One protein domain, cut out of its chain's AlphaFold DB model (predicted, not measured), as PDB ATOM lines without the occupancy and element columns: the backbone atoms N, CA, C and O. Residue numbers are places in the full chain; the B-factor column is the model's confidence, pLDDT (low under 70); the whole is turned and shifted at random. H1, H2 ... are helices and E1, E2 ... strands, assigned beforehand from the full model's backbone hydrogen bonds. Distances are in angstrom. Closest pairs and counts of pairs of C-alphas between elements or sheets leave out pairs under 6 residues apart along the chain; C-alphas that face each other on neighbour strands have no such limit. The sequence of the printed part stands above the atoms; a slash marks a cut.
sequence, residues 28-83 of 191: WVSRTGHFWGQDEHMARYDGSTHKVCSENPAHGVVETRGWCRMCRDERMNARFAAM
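AT A GLANCE: This is residues 28 to 83 of the 191 residues of an uncharacterized protein of Acidovorax sp. SD340 (UniProt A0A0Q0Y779). A rod with a small hairpin of E1 and E2 in its middle, H1 and the unnamed stretch 28 to 39 towards one end, and H2 towards the other, where residues 72 to 83 stick out. The printed part has 56 residues, in the order H1, E1, E2, H2; the two-stranded sheet is antiparallel, the class mixed. It is only just extended, close to loose, with a radius of gyration of the C-alphas of 15.3 A and spans of 48 by 17 by 14 A.

HOW THE PARTS SIT: In the hairpin of E1, residues 50 to 52, and E2, residues 61 to 63, N 51 and O 62 are within hydrogen-bond range at 2.8 A. H1, residues 40 to 47, and H2, residues 69 to 82, are apart; each has every O i to N i+4 pair within range.

IN THESE COORDINATES: E1 and E2 each measure 7.1 A, H1 10.3 A and H2 19.8 A. H1 begins at C-alpha 40 (-79.443, -62.888, 54.074); H2 ends at C-alpha 82 (-80.600, -63.997, 94.318).

THE WHOLE: The farthest C-alphas, of Gly 33 and Met 83, are 48.4 A apart. The printed part has no cut and no long link; no printed residue is under 70 in pLDDT.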
ATOM      1  N   TRP A  28     -78.855 -64.672  48.180       98.25
ATOM      2  CA  TRP A  28     -77.717 -64.869  49.053       98.25
ATOM      3  C   TRP A  28     -77.185 -66.290  48.937       98.25
ATOM      4  O   TRP A  28     -77.926 -67.266  49.065       98.25
ATOM      5  N   VAL A  29     -75.878 -66.396  48.714       97.50
ATOM      6  CA  VAL A  29     -75.151 -67.664  48.728       97.50
ATOM      7  C   VAL A  29     -74.232 -67.655  49.937       97.50
ATOM      8  O   VAL A  29     -73.457 -66.717  50.132       97.50
ATOM      9  N   SER A  30     -74.339 -68.676  50.778       97.69
ATOM     10  CA  SER A  30     -73.472 -68.821  51.944       97.69
ATOM     11  C   SER A  30     -72.052 -69.222  51.532       97.69
ATOM     12  O   SER A  30     -71.806 -69.717  50.432       97.69
ATOM     13  N   ARG A  31     -71.086 -69.087  52.450       97.38
ATOM     14  CA  ARG A  31     -69.701 -69.558  52.235       97.38
ATOM     15  C   ARG A  31     -69.622 -71.065  51.926       97.38
ATOM     16  O   ARG A  31     -68.654 -71.502  51.316       97.38
ATOM     17  N   THR A  32     -70.605 -71.856  52.357       95.88
ATOM     18  CA  THR A  32     -70.686 -73.309  52.121       95.88
ATOM     19  C   THR A  32     -71.332 -73.663  50.777       95.88
ATOM     20  O   THR A  32     -71.341 -74.832  50.407       95.88
ATOM     21  N   GLY A  33     -71.810 -72.670  50.018       96.19
ATOM     22  CA  GLY A  33     -72.348 -72.847  48.668       96.19
ATOM     23  C   GLY A  33     -73.861 -73.055  48.597       96.19
ATOM     24  O   GLY A  33     -74.378 -73.300  47.508       96.19
ATOM     25  N   HIS A  34     -74.590 -72.940  49.711       97.75
ATOM     26  CA  HIS A  34     -76.051 -73.028  49.704       97.75
ATOM     27  C   HIS A  34     -76.689 -71.711  49.253       97.75
ATOM     28  O   HIS A  34     -76.277 -70.631  49.682       97.75
ATOM     29  N   PHE A  35     -77.721 -71.804  48.413       97.50
ATOM     30  CA  PHE A  35     -78.529 -70.669  47.968       97.50
ATOM     31  C   PHE A  35     -79.748 -70.485  48.881       97.50
ATOM     32  O   PHE A  35     -80.563 -71.395  49.017       97.50
ATOM     33  N   TRP A  36     -79.889 -69.297  49.469       97.38
ATOM     34  CA  TRP A  36     -80.921 -68.961  50.460       97.38
ATOM     35  C   TRP A  36     -81.979 -67.975  49.935       97.38
ATOM     36  O   TRP A  36     -82.793 -67.454  50.696       97.38
ATOM     37  N   GLY A  37     -81.992 -67.685  48.629       96.81
ATOM     38  CA  GLY A  37     -82.921 -66.707  48.061       96.81
ATOM     39  C   GLY A  37     -82.719 -65.324  48.684       96.81
ATOM     40  O   GLY A  37     -81.610 -64.800  48.689       96.81
ATOM     41  N   GLN A  38     -83.782 -64.725  49.219       97.25
ATOM     42  CA  GLN A  38     -83.722 -63.391  49.832       97.25
ATOM     43  C   GLN A  38     -83.319 -63.409  51.320       97.25
ATOM     44  O   GLN A  38     -83.212 -62.347  51.930       97.25
ATOM     45  N   ASP A  39     -83.070 -64.582  51.911       97.62
ATOM     46  CA  ASP A  39     -82.737 -64.712  53.332       97.62
ATOM     47  C   ASP A  39     -81.230 -64.522  53.591       97.62
ATOM     48  O   ASP A  39     -80.441 -65.469  53.669       97.62
ATOM     49  N   GLU A  40     -80.820 -63.256  53.721       97.38
ATOM     50  CA  GLU A  40     -79.443 -62.888  54.074       97.38
ATOM     51  C   GLU A  40     -79.023 -63.462  55.428       97.38
ATOM     52  O   GLU A  40     -77.881 -63.898  55.605       97.38
ATOM     53  N   HIS A  41     -79.939 -63.442  56.398       96.00
ATOM     54  CA  HIS A  41     -79.657 -63.867  57.758       96.00
ATOM     55  C   HIS A  41     -79.243 -65.338  57.777       96.00
ATOM     56  O   HIS A  41     -78.194 -65.675  58.331       96.00
ATOM     57  N   MET A  42     -80.010 -66.203  57.112       96.94
ATOM     58  CA  MET A  42     -79.692 -67.624  57.030       96.94
ATOM     59  C   MET A  42     -78.428 -67.896  56.220       96.94
ATOM     60  O   MET A  42     -77.613 -68.714  56.644       96.94
ATOM     61  N   ALA A  43     -78.186 -67.161  55.132       97.62
ATOM     62  CA  ALA A  43     -76.935 -67.288  54.385       97.62
ATOM     63  C   ALA A  43     -75.703 -66.938  55.234       97.62
ATOM     64  O   ALA A  43     -74.673 -67.618  55.162       97.62
ATOM     65  N   ARG A  44     -75.802 -65.901  56.076       97.06
ATOM     66  CA  ARG A  44     -74.745 -65.526  57.027       97.06
ATOM     67  C   ARG A  44     -74.627 -66.522  58.175       97.06
ATOM     68  O   ARG A  44     -73.508 -66.849  58.566       97.06
ATOM     69  N   TYR A  45     -75.738 -67.027  58.701       95.75
ATOM     70  CA  TYR A  45     -75.737 -68.044  59.751       95.75
ATOM     71  C   TYR A  45     -75.075 -69.344  59.274       95.75
ATOM     72  O   TYR A  45     -74.198 -69.873  59.950       95.75
ATOM     73  N   ASP A  46     -75.426 -69.812  58.078       96.56
ATOM     74  CA  ASP A  46     -74.840 -70.993  57.439       96.56
ATOM     75  C   ASP A  46     -73.358 -70.784  57.086       96.56
ATOM     76  O   ASP A  46     -72.516 -71.658  57.292       96.56
ATOM     77  N   GLY A  47     -73.012 -69.593  56.592       96.94
ATOM     78  CA  GLY A  47     -71.654 -69.269  56.167       96.94
ATOM     79  C   GLY A  47     -70.680 -68.909  57.294       96.94
ATOM     80  O   GLY A  47     -69.469 -68.955  57.071       96.94
ATOM     81  N   SER A  48     -71.159 -68.535  58.481       96.50
ATOM     82  CA  SER A  48     -70.308 -68.063  59.581       96.50
ATOM     83  C   SER A  48     -69.887 -69.190  60.522       96.50
ATOM     84  O   SER A  48     -70.590 -70.176  60.716       96.50
ATOM     85  N   THR A  49     -68.706 -69.043  61.126       96.69
ATOM     86  CA  THR A  49     -68.292 -69.870  62.275       96.69
ATOM     87  C   THR A  49     -68.504 -69.145  63.599       96.69
ATOM     88  O   THR A  49     -68.767 -69.788  64.610       96.69
ATOM     89  N   HIS A  50     -68.408 -67.814  63.585       97.25
ATOM     90  CA  HIS A  50     -68.513 -66.971  64.764       97.25
ATOM     91  C   HIS A  50     -69.338 -65.712  64.488       97.25
ATOM     92  O   HIS A  50     -69.426 -65.242  63.350       97.25
ATOM     93  N   LYS A  51     -69.874 -65.140  65.564       94.75
ATOM     94  CA  LYS A  51     -70.589 -63.864  65.613       94.75
ATOM     95  C   LYS A  51     -70.137 -63.071  66.838       94.75
ATOM     96  O   LYS A  51     -69.569 -63.635  67.767       94.75
ATOM     97  N   VAL A  52     -70.401 -61.771  66.860       95.50
ATOM     98  CA  VAL A  52     -70.307 -61.000  68.108       95.50
ATOM     99  C   VAL A  52     -71.506 -61.364  68.987       95.50
ATOM    100  O   VAL A  52     -72.594 -61.613  68.460       95.50
ATOM    101  N   CYS A  53     -71.312 -61.440  70.304       95.12
ATOM    102  CA  CYS A  53     -72.402 -61.706  71.238       95.12
ATOM    103  C   CYS A  53     -73.544 -60.692  71.039       95.12
ATOM    104  O   CYS A  53     -73.320 -59.482  71.043       95.12
ATOM    105  N   SER A  54     -74.763 -61.200  70.847       91.12
ATOM    106  CA  SER A  54     -75.948 -60.388  70.559       91.12
ATOM    107  C   SER A  54     -76.488 -59.653  71.783       91.12
ATOM    108  O   SER A  54     -77.036 -58.568  71.637       91.12
ATOM    109  N   GLU A  55     -76.323 -60.237  72.971       93.06
ATOM    110  CA  GLU A  55     -76.796 -59.666  74.239       93.06
ATOM    111  C   GLU A  55     -75.854 -58.573  74.750       93.06
ATOM    112  O   GLU A  55     -76.287 -57.508  75.183       93.06
ATOM    113  N   ASN A  56     -74.543 -58.826  74.689       94.44
ATOM    114  CA  ASN A  56     -73.529 -57.882  75.140       94.44
ATOM    115  C   ASN A  56     -72.311 -57.900  74.203       94.44
ATOM    116  O   ASN A  56     -71.451 -58.778  74.322       94.44
ATOM    117  N   PRO A  57     -72.182 -56.905  73.302       93.50
ATOM    118  CA  PRO A  57     -71.059 -56.826  72.370       93.50
ATOM    119  C   PRO A  57     -69.676 -56.767  73.036       93.50
ATOM    120  O   PRO A  57     -68.686 -57.139  72.406       93.50
ATOM    121  N   ALA A  58     -69.583 -56.345  74.306       95.69
ATOM    122  CA  ALA A  58     -68.321 -56.313  75.046       95.69
ATOM    123  C   ALA A  58     -67.769 -57.714  75.364       95.69
ATOM    124  O   ALA A  58     -66.567 -57.856  75.576       95.69
ATOM    125  N   HIS A  59     -68.609 -58.758  75.342       94.62
ATOM    126  CA  HIS A  59     -68.165 -60.154  75.466       94.62
ATOM    127  C   HIS A  59     -67.444 -60.669  74.212       94.62
ATOM    128  O   HIS A  59     -66.886 -61.763  74.222       94.62
ATOM    129  N   GLY A  60     -67.436 -59.889  73.127       94.56
ATOM    130  CA  GLY A  60     -66.653 -60.181  71.936       94.56
ATOM    131  C   GLY A  60     -67.224 -61.313  71.083       94.56
ATOM    132  O   GLY A  60     -68.436 -61.411  70.868       94.56
ATOM    133  N   VAL A  61     -66.323 -62.114  70.515       95.75
ATOM    134  CA  VAL A  61     -66.621 -63.112  69.480       95.75
ATOM    135  C   VAL A  61     -66.968 -64.462  70.110       95.75
ATOM    136  O   VAL A  61     -66.223 -64.981  70.934       95.75
ATOM    137  N   VAL A  62     -68.080 -65.049  69.672       96.19
ATOM    138  CA  VAL A  62     -68.606 -66.345  70.118       96.19
ATOM    139  C   VAL A  62     -68.950 -67.220  68.915       96.19
ATOM    140  O   VAL A  62     -69.189 -66.709  67.820       96.19
ATOM    141  N   GLU A  63     -69.000 -68.536  69.094       95.38
ATOM    142  CA  GLU A  63     -69.434 -69.447  68.029       95.38
ATOM    143  C   GLU A  63     -70.864 -69.126  67.579       95.38
ATOM    144  O   GLU A  63     -71.760 -68.914  68.398       95.38
ATOM    145  N   THR A  64     -71.111 -69.119  66.266       93.62
ATOM    146  CA  THR A  64     -72.422 -68.745  65.706       93.62
ATOM    147  C   THR A  64     -73.550 -69.630  66.241       93.62
ATOM    148  O   THR A  64     -74.632 -69.125  66.558       93.62
ATOM    149  N   ARG A  65     -73.273 -70.937  66.350       90.75
ATOM    150  CA  ARG A  65     -74.198 -71.977  66.833       90.75
ATOM    151  C   ARG A  65     -74.102 -72.212  68.345       90.75
ATOM    152  O   ARG A  65     -74.823 -73.052  68.872       90.75
ATOM    153  N   GLY A  66     -73.204 -71.502  69.021       89.19
ATOM    154  CA  GLY A  66     -73.005 -71.587  70.459       89.19
ATOM    155  C   GLY A  66     -73.736 -70.479  71.212       89.19
ATOM    156  O   GLY A  66     -74.317 -69.553  70.637       89.19
ATOM    157  N   TRP A  67     -73.673 -70.573  72.534       90.12
ATOM    158  CA  TRP A  67     -74.104 -69.529  73.457       90.12
ATOM    159  C   TRP A  67     -72.891 -68.752  73.982       90.12
ATOM    160  O   TRP A  67     -71.776 -69.273  74.049       90.12
ATOM    161  N   CYS A  68     -73.102 -67.491  74.367       95.31
ATOM    162  CA  CYS A  68     -72.051 -66.689  74.987       95.31
ATOM    163  C   CYS A  68     -71.772 -67.186  76.407       95.31
ATOM    164  O   CYS A  68     -72.664 -67.140  77.261       95.31
ATOM    165  N   ARG A  69     -70.531 -67.624  76.667       93.62
ATOM    166  CA  ARG A  69     -70.145 -68.147  77.984       93.62
ATOM    167  C   ARG A  69     -70.262 -67.111  79.089       93.62
ATOM    168  O   ARG A  69     -70.911 -67.373  80.091       93.62
ATOM    169  N   MET A  70     -69.784 -65.901  78.825       95.62
ATOM    170  CA  MET A  70     -69.861 -64.796  79.775       95.62
ATOM    171  C   MET A  70     -71.310 -64.451  80.144       95.62
ATOM    172  O   MET A  70     -71.617 -64.335  81.324       95.62
ATOM    173  N   CYS A  71     -72.231 -64.391  79.171       95.69
ATOM    174  CA  CYS A  71     -73.654 -64.175  79.469       95.69
ATOM    175  C   CYS A  71     -74.248 -65.286  80.345       95.69
ATOM    176  O   CYS A  71     -75.111 -65.021  81.183       95.69
ATOM    177  N   ARG A  72     -73.850 -66.547  80.127       94.81
ATOM    178  CA  ARG A  72     -74.312 -67.657  80.970       94.81
ATOM    179  C   ARG A  72     -73.769 -67.502  82.383       94.81
ATOM    180  O   ARG A  72     -74.564 -67.598  83.310       94.81
ATOM    181  N   ASP A  73     -72.479 -67.230  82.535       95.00
ATOM    182  CA  ASP A  73     -71.830 -67.106  83.840       95.00
ATOM    183  C   ASP A  73     -72.408 -65.929  84.631       95.00
ATOM    184  O   ASP A  73     -72.776 -66.088  85.790       95.00
ATOM    185  N   GLU A  74     -72.612 -64.775  83.989       96.00
ATOM    186  CA  GLU A  74     -73.299 -63.620  84.576       96.00
ATOM    187  C   GLU A  74     -74.711 -63.985  85.050       96.00
ATOM    188  O   GLU A  74     -75.083 -63.686  86.187       96.00
ATOM    189  N   ARG A  75     -75.489 -64.695  84.219       96.06
ATOM    190  CA  ARG A  75     -76.836 -65.153  84.586       96.06
ATOM    191  C   ARG A  75     -76.805 -66.147  85.746       96.06
ATOM    192  O   ARG A  75     -77.657 -66.073  86.628       96.06
ATOM    193  N   MET A  76     -75.860 -67.082  85.755       96.56
ATOM    194  CA  MET A  76     -75.712 -68.074  86.824       96.56
ATOM    195  C   MET A  76     -75.251 -67.422  88.131       96.56
ATOM    196  O   MET A  76     -75.761 -67.761  89.195       96.56
ATOM    197  N   ASN A  77     -74.346 -66.444  88.066       96.06
ATOM    198  CA  ASN A  77     -73.917 -65.646  89.214       96.06
ATOM    199  C   ASN A  77     -75.078 -64.833  89.787       96.06
ATOM    200  O   ASN A  77     -75.322 -64.890  90.989       96.06
ATOM    201  N   ALA A  78     -75.837 -64.145  88.930       97.25
ATOM    202  CA  ALA A  78     -77.025 -63.405  89.344       97.25
ATOM    203  C   ALA A  78     -78.078 -64.331  89.969       97.25
ATOM    204  O   ALA A  78     -78.633 -64.008  91.017       97.25
ATOM    205  N   ARG A  79     -78.313 -65.507  89.369       97.56
ATOM    206  CA  ARG A  79     -79.233 -66.516  89.905       97.56
ATOM    207  C   ARG A  79     -78.800 -66.969  91.296       97.56
ATOM    208  O   ARG A  79     -79.615 -66.918  92.205       97.56
ATOM    209  N   PHE A  80     -77.540 -67.367  91.469       97.81
ATOM    210  CA  PHE A  80     -77.026 -67.825  92.761       97.81
ATOM    211  C   PHE A  80     -77.058 -66.723  93.830       97.81
ATOM    212  O   PHE A  80     -77.434 -66.979  94.970       97.81
ATOM    213  N   ALA A  81     -76.716 -65.486  93.463       97.00
ATOM    214  CA  ALA A  81     -76.759 -64.343  94.373       97.00
ATOM    215  C   ALA A  81     -78.185 -64.009  94.846       97.00
ATOM    216  O   ALA A  81     -78.360 -63.536  95.966       97.00
ATOM    217  N   ALA A  82     -79.195 -64.257  94.009       98.12
ATOM    218  CA  ALA A  82     -80.600 -63.997  94.318       98.12
ATOM    219  C   ALA A  82     -81.300 -65.139  95.079       98.12
ATOM    220  O   ALA A  82     -82.443 -64.965  95.503       98.12
ATOM    221  N   MET A  83     -80.661 -66.305  95.233       97.88
ATOM    222  CA  MET A  83     -81.268 -67.445  95.921       97.88
ATOM    223  C   MET A  83     -81.505 -67.140  97.409       97.88
ATOM    224  O   MET A  83     -80.620 -66.576  98.063       97.88
TER     225      MET A  83